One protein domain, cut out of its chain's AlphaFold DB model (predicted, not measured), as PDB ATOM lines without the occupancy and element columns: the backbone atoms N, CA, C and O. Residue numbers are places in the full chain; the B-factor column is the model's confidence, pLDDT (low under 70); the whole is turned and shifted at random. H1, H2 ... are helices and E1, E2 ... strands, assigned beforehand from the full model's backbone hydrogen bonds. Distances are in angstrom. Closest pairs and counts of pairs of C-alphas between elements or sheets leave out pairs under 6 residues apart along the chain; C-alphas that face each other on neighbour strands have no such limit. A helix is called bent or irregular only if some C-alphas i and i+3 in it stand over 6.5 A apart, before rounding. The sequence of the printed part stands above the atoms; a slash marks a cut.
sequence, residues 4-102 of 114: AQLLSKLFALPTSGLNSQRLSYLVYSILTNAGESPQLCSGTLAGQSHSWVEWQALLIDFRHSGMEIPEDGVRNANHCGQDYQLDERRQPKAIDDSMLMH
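AT A GLANCE: This is residues 4 to 102 of the 114 residues of an uncharacterized protein of Ferrimonas sp. IMCC35002 (UniProt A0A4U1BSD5). A strongly twisted sheet of five strands has the longest helix, H2, packed along one face over E2; the shorter H1 folds back on residues 26 to 31 of H2 as a helical hairpin, off the sheet, and the short last helix, H5, is also off the sheet, apart from H1. Short H4 is on the opposite face from H2, beside the strands rather than over any of them, though only just, and H3 only grazes the sheet. The printed part has 99 residues, with five named helices and five named strands in the order H1 H2 E1 E2 E3 H3 E4 H4 E5 H5, a mixed class of helices and strands. The sheet's order is E4 E3 E2 E1 E5, all antiparallel. The whole is compact and rounded, with a radius of gyration of the C-alphas of 12.5 A and spans of 35 by 28 by 22 A.

HOW THE PARTS SIT: E1, residues 39 to 45, E2, residues 48 to 55, and E3, residues 58 to 60, form a meander, each strand the antiparallel neighbour of the one before. E1 and E2 are a hairpin, with N 41 and O 52 within hydrogen-bond range at 2.9 A. E2 and E3 are also a hairpin, with N 60 and O 53 at 2.8 A. The edge strands are E5, residues 84 to 90, beside E1, with N 90 and O 40 at 2.8 A, and E4, residues 74 to 76, beside E3, with N 59 and O 75 at 2.8 A. H2, residues 20 to 33, is on the sheet at a height of 8.4 A, over E2, and runs along the strands, at 11 degrees to E2 on the local plane; their closest C-alphas are those of Gln 21 and Ser 51, 5.0 A apart. H1, residues 4 to 11, forms a helical hairpin with H2, which it touches at residues 26 to 31 alone; the closest C-alphas are those of Leu 6 and Ile 30, 7.2 A apart, at a steep tilt of 44 degrees, opposite ways. H5, residues 97 to 102, only just touches H2, with 3 pairs of C-alphas within 8 A, the closest those of Leu 26 and Leu 100 at 7.2 A; the tilt is shallow, 22 degrees, opposite ways. H1 and H5 are apart. H4, residues 77 to 83, is on the opposite face from H2 at a height of 5.9 A, over none of the strands, but only just, with 2 of its C-alphas falling on E3. H3, residues 70 to 73, only grazes the sheet with residues 71 to 73, and is near H1. Every O i to N i+4 pair is within hydrogen-bond range in H1 and H2; H4 has 1 of 3, with 1 of 4 O i to N i+3 pairs, H5 has 0 of 2, with 2 of 3, and H3 is too short for an O i to N i+4 pair.

IN THESE COORDINATES: H1 begins at C-alpha 4 (9.179, -56.608, 4.622). H2 measures 19.6 A from C-alpha 20 (21.293, -43.205, -4.851) to C-alpha 33, E1 16.8 A, E2 22.0 A and E5 15.7 A. H4 and H5 are irregular: C-alphas 79 and 82 are 7.5 A apart, and C-alphas 98 and 101 are 7.2 A apart. H5 ends at C-alpha 102 (13.692, -52.604, -17.426).

THE WHOLE: The two C-alphas farthest apart are those of Gln 82 and Ser 98, at 35.7 A. The printed part has no cut and no long link. Its mean pLDDT is 90.2, no printed residue is under 70, and H1 has a mean of 78.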
ATOM      1  N   ALA A   4       8.526 -55.377   5.069       71.31
ATOM      2  CA  ALA A   4       9.179 -56.608   4.622       71.31
ATOM      3  C   ALA A   4       8.837 -56.975   3.163       71.31
ATOM      4  O   ALA A   4       9.700 -57.425   2.412       71.31
ATOM      5  N   GLN A   5       7.591 -56.748   2.734       77.88
ATOM      6  CA  GLN A   5       7.172 -56.990   1.347       77.88
ATOM      7  C   GLN A   5       7.829 -55.998   0.376       77.88
ATOM      8  O   GLN A   5       8.220 -56.378  -0.726       77.88
ATOM      9  N   LEU A   6       7.995 -54.742   0.798       75.75
ATOM     10  CA  LEU A   6       8.710 -53.712   0.040       75.75
ATOM     11  C   LEU A   6      10.189 -54.078  -0.150       75.75
ATOM     12  O   LEU A   6      10.690 -54.039  -1.274       75.75
ATOM     13  N   LEU A   7      10.859 -54.504   0.925       73.00
ATOM     14  CA  LEU A   7      12.253 -54.960   0.886       73.00
ATOM     15  C   LEU A   7      12.423 -56.187  -0.013       73.00
ATOM     16  O   LEU A   7      13.301 -56.207  -0.869       73.00
ATOM     17  N   SER A   8      11.527 -57.171   0.101       81.44
ATOM     18  CA  SER A   8      11.551 -58.348  -0.770       81.44
ATOM     19  C   SER A   8      11.412 -57.978  -2.248       81.44
ATOM     20  O   SER A   8      12.079 -58.585  -3.086       81.44
ATOM     21  N   LYS A   9      10.573 -56.988  -2.583       84.00
ATOM     22  CA  LYS A   9      10.416 -56.511  -3.963       84.00
ATOM     23  C   LYS A   9      11.673 -55.792  -4.452       84.00
ATOM     24  O   LYS A   9      12.094 -56.031  -5.576       84.00
ATOM     25  N   LEU A  10      12.303 -54.969  -3.614       81.44
ATOM     26  CA  LEU A  10      13.566 -54.294  -3.938       81.44
ATOM     27  C   LEU A  10      14.722 -55.278  -4.152       81.44
ATOM     28  O   LEU A  10      15.470 -55.126  -5.114       81.44
ATOM     29  N   PHE A  11      14.856 -56.298  -3.303       80.94
ATOM     30  CA  PHE A  11      15.939 -57.287  -3.419       80.94
ATOM     31  C   PHE A  11      15.751 -58.263  -4.577       80.94
ATOM     32  O   PHE A  11      16.724 -58.854  -5.037       80.94
ATOM     33  N   ALA A  12      14.526 -58.410  -5.085       86.56
ATOM     34  CA  ALA A  12      14.267 -59.155  -6.311       86.56
ATOM     35  C   ALA A  12      14.710 -58.400  -7.583       86.56
ATOM     36  O   ALA A  12      14.850 -59.020  -8.636       86.56
ATOM     37  N   LEU A  13      14.934 -57.081  -7.504       85.19
ATOM     38  CA  LEU A  13      15.379 -56.261  -8.631       85.19
ATOM     39  C   LEU A  13      16.921 -56.208  -8.708       85.19
ATOM     40  O   LEU A  13      17.590 -56.104  -7.675       85.19
ATOM     41  N   PRO A  14      17.521 -56.194  -9.916       85.00
ATOM     42  CA  PRO A  14      18.969 -56.083 -10.098       85.00
ATOM     43  C   PRO A  14      19.442 -54.645  -9.830       85.00
ATOM     44  O   PRO A  14      19.669 -53.850 -10.739       85.00
ATOM     45  N   THR A  15      19.574 -54.296  -8.552       84.75
ATOM     46  CA  THR A  15      19.767 -52.916  -8.081       84.75
ATOM     47  C   THR A  15      21.213 -52.568  -7.734       84.75
ATOM     48  O   THR A  15      21.498 -51.409  -7.442       84.75
ATOM     49  N   SER A  16      22.147 -53.524  -7.770       80.50
ATOM     50  CA  SER A  16      23.543 -53.330  -7.338       80.50
ATOM     51  C   SER A  16      24.287 -52.233  -8.112       80.50
ATOM     52  O   SER A  16      25.093 -51.520  -7.524       80.50
ATOM     53  N   GLY A  17      23.977 -52.038  -9.396       82.69
ATOM     54  CA  GLY A  17      24.591 -51.002 -10.240       82.69
ATOM     55  C   GLY A  17      23.942 -49.615 -10.157       82.69
ATOM     56  O   GLY A  17      24.384 -48.689 -10.834       82.69
ATOM     57  N   LEU A  18      22.874 -49.447  -9.374       88.06
ATOM     58  CA  LEU A  18      22.134 -48.186  -9.311       88.06
ATOM     59  C   LEU A  18      22.774 -47.207  -8.321       88.06
ATOM     60  O   LEU A  18      23.182 -47.603  -7.231       88.06
ATOM     61  N   ASN A  19      22.838 -45.925  -8.682       91.12
ATOM     62  CA  ASN A  19      23.223 -44.851  -7.762       91.12
ATOM     63  C   ASN A  19      22.061 -44.494  -6.811       91.12
ATOM     64  O   ASN A  19      20.952 -45.016  -6.955       91.12
ATOM     65  N   SER A  20      22.305 -43.603  -5.843       92.62
ATOM     66  CA  SER A  20      21.293 -43.205  -4.851       92.62
ATOM     67  C   SER A  20      20.050 -42.598  -5.495       92.62
ATOM     68  O   SER A  20      18.941 -42.960  -5.127       92.62
ATOM     69  N   GLN A  21      20.210 -41.777  -6.533       94.00
ATOM     70  CA  GLN A  21      19.088 -41.201  -7.276       94.00
ATOM     71  C   GLN A  21      18.163 -42.266  -7.881       94.00
ATOM     72  O   GLN A  21      16.959 -42.262  -7.623       94.00
ATOM     73  N   ARG A  22      18.707 -43.190  -8.682       91.94
ATOM     74  CA  ARG A  22      17.911 -44.231  -9.354       91.94
ATOM     75  C   ARG A  22      17.293 -45.194  -8.355       91.94
ATOM     76  O   ARG A  22      16.146 -45.600  -8.526       91.94
ATOM     77  N   LEU A  23      18.039 -45.552  -7.316       92.56
ATOM     78  CA  LEU A  23      17.553 -46.470  -6.300       92.56
ATOM     79  C   LEU A  23      16.432 -45.843  -5.471       92.56
ATOM     80  O   LEU A  23      15.385 -46.461  -5.309       92.56
ATOM     81  N   SER A  24      16.594 -44.597  -5.032       94.88
ATOM     82  CA  SER A  24      15.551 -43.856  -4.319       94.88
ATOM     83  C   SER A  24      14.313 -43.650  -5.189       94.88
ATOM     84  O   SER A  24      13.195 -43.759  -4.693       94.88
ATOM     85  N   TYR A  25      14.469 -43.472  -6.504       95.25
ATOM     86  CA  TYR A  25      13.320 -43.398  -7.404       95.25
ATOM     87  C   TYR A  25      12.587 -44.743  -7.575       95.25
ATOM     88  O   TYR A  25      11.356 -44.767  -7.646       95.25
ATOM     89  N   LEU A  26      13.305 -45.873  -7.574       93.38
ATOM     90  CA  LEU A  26      12.685 -47.204  -7.536       93.38
ATOM     91  C   LEU A  26      11.929 -47.442  -6.231       93.38
ATOM     92  O   LEU A  26      10.790 -47.897  -6.268       93.38
ATOM     93  N   VAL A  27      12.540 -47.114  -5.090       93.19
ATOM     94  CA  VAL A  27      11.897 -47.212  -3.771       93.19
ATOM     95  C   VAL A  27      10.625 -46.367  -3.741       93.19
ATOM     96  O   VAL A  27       9.565 -46.875  -3.379       93.19
ATOM     97  N   TYR A  28      10.719 -45.109  -4.181       95.88
ATOM     98  CA  TYR A  28       9.581 -44.207  -4.324       95.88
ATOM     99  C   TYR A  28       8.483 -44.844  -5.181       95.88
ATOM    100  O   TYR A  28       7.346 -44.945  -4.735       95.88
ATOM    101  N   SER A  29       8.829 -45.353  -6.366       94.88
ATOM    102  CA  SER A  29       7.856 -45.940  -7.293       94.88
ATOM    103  C   SER A  29       7.166 -47.168  -6.705       94.88
ATOM    104  O   SER A  29       5.950 -47.298  -6.793       94.88
ATOM    105  N   ILE A  30       7.922 -48.044  -6.043       92.44
ATOM    106  CA  ILE A  30       7.385 -49.234  -5.380       92.44
ATOM    107  C   ILE A  30       6.395 -48.852  -4.267       92.44
ATOM    108  O   ILE A  30       5.350 -49.490  -4.142       92.44
ATOM    109  N   LEU A  31       6.710 -47.824  -3.474       92.88
ATOM    110  CA  LEU A  31       5.836 -47.312  -2.420       92.88
ATOM    111  C   LEU A  31       4.577 -46.659  -3.005       92.88
ATOM    112  O   LEU A  31       3.465 -47.008  -2.615       92.88
ATOM    113  N   THR A  32       4.732 -45.769  -3.984       94.75
ATOM    114  CA  THR A  32       3.610 -45.099  -4.652       94.75
ATOM    115  C   THR A  32       2.668 -46.099  -5.324       94.75
ATOM    116  O   THR A  32       1.456 -46.002  -5.150       94.75
ATOM    117  N   ASN A  33       3.193 -47.118  -6.015       92.44
ATOM    118  CA  ASN A  33       2.376 -48.170  -6.635       92.44
ATOM    119  C   ASN A  33       1.644 -49.037  -5.601       92.44
ATOM    120  O   ASN A  33       0.607 -49.622  -5.905       92.44
ATOM    121  N   ALA A  34       2.157 -49.109  -4.369       90.69
ATOM    122  CA  ALA A  34       1.481 -49.762  -3.252       90.69
ATOM    123  C   ALA A  34       0.385 -48.888  -2.603       90.69
ATOM    124  O   ALA A  34      -0.256 -49.342  -1.655       90.69
ATOM    125  N   GLY A  35       0.155 -47.669  -3.109       91.69
ATOM    126  CA  GLY A  35      -0.822 -46.712  -2.582       91.69
ATOM    127  C   GLY A  35      -0.305 -45.863  -1.420       91.69
ATOM    128  O   GLY A  35      -1.093 -45.201  -0.750       91.69
ATOM    129  N   GLU A  36       1.002 -45.891  -1.163       92.88
ATOM    130  CA  GLU A  36       1.631 -45.071  -0.132       92.88
ATOM    131  C   GLU A  36       1.918 -43.651  -0.644       92.88
ATOM    132  O   GLU A  36       1.984 -43.400  -1.848       92.88
ATOM    133  N   SER A  37       2.168 -42.728   0.290       94.50
ATOM    134  CA  SER A  37       2.480 -41.318  -0.001       94.50
ATOM    135  C   SER A  37       3.925 -40.938   0.370       94.50
ATOM    136  O   SER A  37       4.123 -40.105   1.260       94.50
ATOM    137  N   PRO A  38       4.956 -41.545  -0.248       96.25
ATOM    138  CA  PRO A  38       6.346 -41.154  -0.029       96.25
ATOM    139  C   PRO A  38       6.669 -39.784  -0.653       96.25
ATOM    140  O   PRO A  38       5.958 -39.286  -1.529       96.25
ATOM    141  N   GLN A  39       7.789 -39.199  -0.236       97.12
ATOM    142  CA  GLN A  39       8.441 -38.059  -0.880       97.12
ATOM    143  C   GLN A  39       9.808 -38.500  -1.395       97.12
ATOM    144  O   GLN A  39      10.583 -39.104  -0.652       97.12
ATOM    145  N   LEU A  40      10.121 -38.182  -2.651       97.75
ATOM    146  CA  LEU A  40      11.479 -38.328  -3.164       97.75
ATOM    147  C   LEU A  40      12.268 -37.070  -2.805       97.75
ATOM    148  O   LEU A  40      11.926 -35.970  -3.239       97.75
ATOM    149  N   CYS A  41      13.327 -37.235  -2.027       97.69
ATOM    150  CA  CYS A  41      14.171 -36.149  -1.564       97.69
ATOM    151  C   CYS A  41      15.496 -36.145  -2.323       97.69
ATOM    152  O   CYS A  41      16.077 -37.197  -2.605       97.69
ATOM    153  N   SER A  42      15.995 -34.952  -2.619       96.88
ATOM    154  CA  SER A  42      17.351 -34.740  -3.118       96.88
ATOM    155  C   SER A  42      18.039 -33.629  -2.343       96.88
ATOM    156  O   SER A  42      17.399 -32.690  -1.868       96.88
ATOM    157  N   GLY A  43      19.352 -33.756  -2.224       96.62
ATOM    158  CA  GLY A  43      20.188 -32.786  -1.541       96.62
ATOM    159  C   GLY A  43      21.604 -33.311  -1.406       96.62
ATOM    160  O   GLY A  43      22.141 -33.873  -2.367       96.62
ATOM    161  N   THR A  44      22.190 -33.196  -0.216       95.94
ATOM    162  CA  THR A  44      23.521 -33.744   0.057       95.94
ATOM    163  C   THR A  44      23.576 -34.648   1.285       95.94
ATOM    164  O   THR A  44      22.840 -34.471   2.253       95.94
ATOM    165  N   LEU A  45      24.477 -35.629   1.232       93.75
ATOM    166  CA  LEU A  45      24.875 -36.503   2.333       93.75
ATOM    167  C   LEU A  45      26.403 -36.454   2.421       93.75
ATOM    168  O   LEU A  45      27.083 -36.677   1.420       93.75
ATOM    169  N   ALA A  46      26.947 -36.115   3.591       90.19
ATOM    170  CA  ALA A  46      28.392 -35.925   3.784       90.19
ATOM    171  C   ALA A  46      29.046 -34.992   2.728       90.19
ATOM    172  O   ALA A  46      30.180 -35.203   2.301       90.19
ATOM    173  N   GLY A  47      28.311 -33.964   2.281       89.94
ATOM    174  CA  GLY A  47      28.768 -32.991   1.282       89.94
ATOM    175  C   GLY A  47      28.743 -33.477  -0.173       89.94
ATOM    176  O   GLY A  47      29.203 -32.755  -1.055       89.94
ATOM    177  N   GLN A  48      28.212 -34.671  -0.449       92.69
ATOM    178  CA  GLN A  48      28.044 -35.203  -1.804       92.69
ATOM    179  C   GLN A  48      26.574 -35.210  -2.211       92.69
ATOM    180  O   GLN A  48      25.705 -35.441  -1.373       92.69
ATOM    181  N   SER A  49      26.293 -34.974  -3.497       95.25
ATOM    182  CA  SER A  49      24.923 -35.030  -4.014       95.25
ATOM    183  C   SER A  49      24.322 -36.413  -3.786       95.25
ATOM    184  O   SER A  49      24.938 -37.431  -4.105       95.25
ATOM    185  N   HIS A  50      23.118 -36.439  -3.221       96.38
ATOM    186  CA  HIS A  50      22.466 -37.668  -2.803       96.38
ATOM    187  C   HIS A  50      20.948 -37.579  -2.940       96.38
ATOM    188  O   HIS A  50      20.364 -36.502  -3.076       96.38
ATOM    189  N   SER A  51      20.285 -38.732  -2.926       96.94
ATOM    190  CA  SER A  51      18.826 -38.812  -2.942       96.94
ATOM    191  C   SER A  51      18.353 -39.933  -2.037       96.94
ATOM    192  O   SER A  51      18.947 -41.009  -2.023       96.94
ATOM    193  N   TRP A  52      17.259 -39.696  -1.329       96.88
ATOM    194  CA  TRP A  52      16.639 -40.626  -0.386       96.88
ATOM    195  C   TRP A  52      15.118 -40.519  -0.489       96.88
ATOM    196  O   TRP A  52      14.591 -39.645  -1.180       96.88
ATOM    197  N   VAL A  53      14.402 -41.414   0.182       96.88
ATOM    198  CA  VAL A  53      12.942 -41.357   0.274       96.88
ATOM    199  C   VAL A  53      12.532 -41.077   1.710       96.88
ATOM    200  O   VAL A  53      12.953 -41.778   2.623       96.88
ATOM    201  N   GLU A  54      11.685 -40.073   1.911       95.81
ATOM    202  CA  GLU A  54      10.968 -39.883   3.172       95.81
ATOM    203  C   GLU A  54       9.594 -40.552   3.059       95.81
ATOM    204  O   GLU A  54       8.828 -40.285   2.131       95.81
ATOM    205  N   TRP A  55       9.261 -41.435   3.996       93.56
ATOM    206  CA  TRP A  55       7.958 -42.095   4.058       93.56
ATOM    207  C   TRP A  55       7.498 -42.184   5.508       93.56
ATOM    208  O   TRP A  55       8.107 -42.866   6.330       93.56
ATOM    209  N   GLN A  56       6.408 -41.482   5.829       91.31
ATOM    210  CA  GLN A  56       5.935 -41.316   7.207       91.31
ATOM    211  C   GLN A  56       7.047 -40.722   8.098       91.31
ATOM    212  O   GLN A  56       7.534 -39.634   7.813       91.31
ATOM    213  N   ALA A  57       7.460 -41.422   9.161       91.06
ATOM    214  CA  ALA A  57       8.567 -41.027  10.038       91.06
ATOM    215  C   ALA A  57       9.909 -41.687   9.657       91.06
ATOM    216  O   ALA A  57      10.856 -41.671  10.447       91.06
ATOM    217  N   LEU A  58       9.982 -42.320   8.483       93.12
ATOM    218  CA  LEU A  58      11.145 -43.071   8.028       93.12
ATOM    219  C   LEU A  58      11.896 -42.327   6.924       93.12
ATOM    220  O   LEU A  58      11.299 -41.703   6.049       93.12
ATOM    221  N   LEU A  59      13.214 -42.468   6.962       94.50
ATOM    222  CA  LEU A  59      14.146 -42.149   5.897       94.50
ATOM    223  C   LEU A  59      14.639 -43.469   5.303       94.50
ATOM    224  O   LEU A  59      15.113 -44.344   6.030       94.50
ATOM    225  N   ILE A  60      14.516 -43.610   3.988       93.56
ATOM    226  CA  ILE A  60      14.930 -44.793   3.239       93.56
ATOM    227  C   ILE A  60      16.064 -44.416   2.290       93.56
ATOM    228  O   ILE A  60      15.882 -43.619   1.368       93.56
ATOM    229  N   ASP A  61      17.227 -45.014   2.513       93.62
ATOM    230  CA  ASP A  61      18.447 -44.795   1.750       93.62
ATOM    231  C   ASP A  61      19.315 -46.061   1.746       93.62
ATOM    232  O   ASP A  61      20.105 -46.298   2.656       93.62
ATOM    233  N   PHE A  62      19.203 -46.855   0.680       89.88
ATOM    234  CA  PHE A  62      20.000 -48.073   0.476       89.88
ATOM    235  C   PHE A  62      21.375 -47.809  -0.175       89.88
ATOM    236  O   PHE A  62      22.015 -48.721  -0.715       89.88
ATOM    237  N   ARG A  63      21.808 -46.543  -0.206       90.38
ATOM    238  CA  ARG A  63      23.156 -46.115  -0.606       90.38
ATOM    239  C   ARG A  63      23.853 -45.313   0.486       90.38
ATOM    240  O   ARG A  63      24.889 -44.710   0.214       90.38
ATOM    241  N   HIS A  64      23.320 -45.338   1.704       88.31
ATOM    242  CA  HIS A  64      23.985 -44.761   2.855       88.31
ATOM    243  C   HIS A  64      25.316 -45.482   3.110       88.31
ATOM    244  O   HIS A  64      25.409 -46.709   3.014       88.31
ATOM    245  N   SER A  65      26.364 -44.724   3.422       84.12
ATOM    246  CA  SER A  65      27.642 -45.305   3.820       84.12
ATOM    247  C   SER A  65      27.506 -46.000   5.177       84.12
ATOM    248  O   SER A  65      26.816 -45.519   6.067       84.12
ATOM    249  N   GLY A  66      28.170 -47.145   5.346       82.56
ATOM    250  CA  GLY A  66      28.153 -47.878   6.618       82.56
ATOM    251  C   GLY A  66      26.960 -48.814   6.825       82.56
ATOM    252  O   GLY A  66      26.795 -49.312   7.930       82.56
ATOM    253  N   MET A  67      26.156 -49.084   5.789       86.62
ATOM    254  CA  MET A  67      25.197 -50.193   5.825       86.62
ATOM    255  C   MET A  67      25.933 -51.537   5.871       86.62
ATOM    256  O   MET A  67      26.751 -51.819   4.992       86.62
ATOM    257  N   GLU A  68      25.606 -52.377   6.850       85.25
ATOM    258  CA  GLU A  68      26.086 -53.761   6.932       85.25
ATOM    259  C   GLU A  68      25.054 -54.725   6.350       85.25
ATOM    260  O   GLU A  68      25.401 -55.680   5.648       85.25
ATOM    261  N   ILE A  69      23.776 -54.434   6.600       82.06
ATOM    262  CA  ILE A  69      22.636 -55.159   6.054       82.06
ATOM    263  C   ILE A  69      21.665 -54.194   5.367       82.06
ATOM    264  O   ILE A  69      21.647 -52.995   5.653       82.06
ATOM    265  N   PRO A  70      20.833 -54.679   4.437       79.06
ATOM    266  CA  PRO A  70      19.897 -53.813   3.739       79.06
ATOM    267  C   PRO A  70      18.908 -53.065   4.646       79.06
ATOM    268  O   PRO A  70      18.522 -51.944   4.324       79.06
ATOM    269  N   GLU A  71      18.506 -53.655   5.771       83.31
ATOM    270  CA  GLU A  71      17.595 -53.068   6.757       83.31
ATOM    271  C   GLU A  71      18.130 -51.760   7.353       83.31
ATOM    272  O   GLU A  71      17.333 -50.878   7.674       83.31
ATOM    273  N   ASP A  72      19.455 -51.582   7.403       86.44
ATOM    274  CA  ASP A  72      20.101 -50.335   7.836       86.44
ATOM    275  C   ASP A  72      19.739 -49.153   6.925       86.44
ATOM    276  O   ASP A  72      19.824 -47.986   7.317       86.44
ATOM    277  N   GLY A  73      19.289 -49.446   5.702       89.56
ATOM    278  CA  GLY A  73      18.782 -48.452   4.771       89.56
ATOM    279  C   GLY A  73      17.447 -47.838   5.193       89.56
ATOM    280  O   GLY A  73      17.092 -46.797   4.655       89.56
ATOM    281  N   VAL A  74      16.706 -48.417   6.146       91.06
ATOM    282  CA  VAL A  74      15.411 -47.899   6.620       91.06
ATOM    283  C   VAL A  74      15.543 -47.420   8.061       91.06
ATOM    284  O   VAL A  74      15.617 -48.213   8.997       91.06
ATOM    285  N   ARG A  75      15.544 -46.102   8.265       91.75
ATOM    286  CA  ARG A  75      15.839 -45.488   9.568       91.75
ATOM    287  C   ARG A  75      14.779 -44.484   9.973       91.75
ATOM    288  O   ARG A  75      14.056 -43.951   9.143       91.75
ATOM    289  N   ASN A  76      14.684 -44.198  11.269       91.38
ATOM    290  CA  ASN A  76      13.825 -43.120  11.746       91.38
ATOM    291  C   ASN A  76      14.428 -41.763  11.350       91.38
ATOM    292  O   ASN A  76      15.568 -41.464  11.716       91.38
ATOM    293  N   ALA A  77      13.655 -40.938  10.641       90.31
ATOM    294  CA  ALA A  77      14.107 -39.640  10.148       90.31
ATOM    295  C   ALA A  77      14.547 -38.698  11.286       90.31
ATOM    296  O   ALA A  77      15.488 -37.930  11.112       90.31
ATOM    297  N   ASN A  78      13.962 -38.816  12.483       88.94
ATOM    298  CA  ASN A  78      14.326 -37.981  13.634       88.94
ATOM    299  C   ASN A  78      15.715 -38.301  14.206       88.94
ATOM    300  O   ASN A  78      16.286 -37.468  14.902       88.94
ATOM    301  N   HIS A  79      16.254 -39.499  13.958       87.19
ATOM    302  CA  HIS A  79      17.547 -39.924  14.508       87.19
ATOM    303  C   HIS A  79      18.709 -39.763  13.524       87.19
ATOM    304  O   HIS A  79      19.851 -39.671  13.957       87.19
ATOM    305  N   CYS A  80      18.429 -39.744  12.220       85.69
ATOM    306  CA  CYS A  80      19.458 -39.701  11.175       85.69
ATOM    307  C   CYS A  80      19.312 -38.525  10.204       85.69
ATOM    308  O   CYS A  80      20.219 -38.266   9.422       85.69
ATOM    309  N   GLY A  81      18.208 -37.773  10.255       82.00
ATOM    310  CA  GLY A  81      17.948 -36.683   9.314       82.00
ATOM    311  C   GLY A  81      18.986 -35.561   9.361       82.00
ATOM    312  O   GLY A  81      19.175 -34.882   8.364       82.00
ATOM    313  N   GLN A  82      19.706 -35.401  10.477       86.94
ATOM    314  CA  GLN A  82      20.784 -34.411  10.609       86.94
ATOM    315  C   GLN A  82      21.971 -34.657   9.664       86.94
ATOM    316  O   GLN A  82      22.693 -33.716   9.343       86.94
ATOM    317  N   ASP A  83      22.162 -35.899   9.206       89.19
ATOM    318  CA  ASP A  83      23.237 -36.258   8.274       89.19
ATOM    319  C   ASP A  83      22.905 -35.835   6.831       89.19
ATOM    320  O   ASP A  83      23.784 -35.793   5.965       89.19
ATOM    321  N   TYR A  84      21.636 -35.503   6.580       94.00
ATOM    322  CA  TYR A  84      21.090 -35.142   5.282       94.00
ATOM    323  C   TYR A  84      20.807 -33.644   5.231       94.00
ATOM    324  O   TYR A  84      20.074 -33.093   6.049       94.00
ATOM    325  N   GLN A  85      21.339 -32.979   4.213       96.12
ATOM    326  CA  GLN A  85      20.967 -31.606   3.899       96.12
ATOM    327  C   GLN A  85      19.980 -31.637   2.744       96.12
ATOM    328  O   GLN A  85      20.328 -32.022   1.631       96.12
ATOM    329  N   LEU A  86      18.731 -31.286   3.034       95.94
ATOM    330  CA  LEU A  86      17.654 -31.276   2.058       95.94
ATOM    331  C   LEU A  86      17.712 -30.028   1.176       95.94
ATOM    332  O   LEU A  86      17.613 -28.917   1.692       95.94
ATOM    333  N   ASP A  87      17.711 -30.244  -0.138       96.62
ATOM    334  CA  ASP A  87      17.520 -29.178  -1.123       96.62
ATOM    335  C   ASP A  87      16.076 -29.170  -1.644       96.62
ATOM    336  O   ASP A  87      15.428 -28.125  -1.702       96.62
ATOM    337  N   GLU A  88      15.540 -30.343  -2.003       96.31
ATOM    338  CA  GLU A  88      14.250 -30.453  -2.690       96.31
ATOM    339  C   GLU A  88      13.462 -31.705  -2.277       96.31
ATOM    340  O   GLU A  88      14.022 -32.794  -2.129       96.31
ATOM    341  N   ARG A  89      12.133 -31.557  -2.164       96.88
ATOM    342  CA  ARG A  89      11.167 -32.667  -2.110       96.88
ATOM    343  C   ARG A  89      10.338 -32.700  -3.387       96.88
ATOM    344  O   ARG A  89       9.809 -31.672  -3.804       96.88
ATOM    345  N   ARG A  90      10.195 -33.883  -3.981       94.38
ATOM    346  CA  ARG A  90       9.463 -34.105  -5.231       94.38
ATOM    347  C   ARG A  90       8.502 -35.283  -5.125       94.38
ATOM    348  O   ARG A  90       8.736 -36.245  -4.395       94.38
ATOM    349  N   GLN A  91       7.459 -35.221  -5.949       94.50
ATOM    350  CA  GLN A  91       6.501 -36.303  -6.180       94.50
ATOM    351  C   GLN A  91       6.405 -36.607  -7.684       94.50
ATOM    352  O   GLN A  91       5.409 -36.267  -8.326       94.50
ATOM    353  N   PRO A  92       7.461 -37.175  -8.294       94.25
ATOM    354  CA  PRO A  92       7.431 -37.525  -9.711       94.25
ATOM    355  C   PRO A  92       6.399 -38.629  -9.998       94.25
ATOM    356  O   PRO A  92       5.908 -39.308  -9.093       94.25
ATOM    357  N   LYS A  93       6.083 -38.850 -11.277       93.94
ATOM    358  CA  LYS A  93       5.266 -40.001 -11.684       93.94
ATOM    359  C   LYS A  93       6.017 -41.298 -11.361       93.94
ATOM    360  O   LYS A  93       7.163 -41.442 -11.754       93.94
ATOM    361  N   ALA A  94       5.380 -42.237 -10.667       94.19
ATOM    362  CA  ALA A  94       5.994 -43.530 -10.376       94.19
ATOM    363  C   ALA A  94       6.263 -44.340 -11.656       94.19
ATOM    364  O   ALA A  94       5.532 -44.240 -12.644       94.19
ATOM    365  N   ILE A  95       7.314 -45.156 -11.617       91.69
ATOM    366  CA  ILE A  95       7.577 -46.183 -12.627       91.69
ATOM    367  C   ILE A  95       6.568 -47.310 -12.415       91.69
ATOM    368  O   ILE A  95       6.475 -47.848 -11.311       91.69
ATOM    369  N   ASP A  96       5.849 -47.692 -13.466       90.19
ATOM    370  CA  ASP A  96       4.895 -48.801 -13.401       90.19
ATOM    371  C   ASP A  96       5.593 -50.121 -13.033       90.19
ATOM    372  O   ASP A  96       6.725 -50.387 -13.443       90.19
ATOM    373  N   ASP A  97       4.896 -50.990 -12.297       87.38
ATOM    374  CA  ASP A  97       5.448 -52.255 -11.791       87.38
ATOM    375  C   ASP A  97       6.029 -53.163 -12.889       87.38
ATOM    376  O   ASP A  97       7.063 -53.800 -12.685       87.38
ATOM    377  N   SER A  98       5.410 -53.183 -14.073       88.44
ATOM    378  CA  SER A  98       5.888 -53.932 -15.244       88.44
ATOM    379  C   SER A  98       7.201 -53.390 -15.826       88.44
ATOM    380  O   SER A  98       7.925 -54.115 -16.511       88.44
ATOM    381  N   MET A  99       7.534 -52.130 -15.538       89.19
ATOM    382  CA  MET A  99       8.703 -51.431 -16.075       89.19
ATOM    383  C   MET A  99       9.882 -51.403 -15.098       89.19
ATOM    384  O   MET A  99      10.985 -51.047 -15.507       89.19
ATOM    385  N   LEU A 100       9.704 -51.815 -13.836       87.94
ATOM    386  CA  LEU A 100      10.757 -51.752 -12.810       87.94
ATOM    387  C   LEU A 100      12.019 -52.541 -13.195       87.94
ATOM    388  O   LEU A 100      13.130 -52.040 -13.028       87.94
ATOM    389  N   MET A 101      11.869 -53.749 -13.752       86.25
ATOM    390  CA  MET A 101      13.010 -54.567 -14.200       86.25
ATOM    391  C   MET A 101      13.795 -53.893 -15.330       86.25
ATOM    392  O   MET A 101      15.022 -53.817 -15.266       86.25
ATOM    393  N   HIS A 102      13.087 -53.345 -16.319       85.69
ATOM    394  CA  HIS A 102      13.692 -52.604 -17.426       85.69
ATOM    395  C   HIS A 102      14.387 -51.343 -16.920       85.69
ATOM    396  O   HIS A 102      15.528 -51.082 -17.279       85.69
TER     397      HIS A 102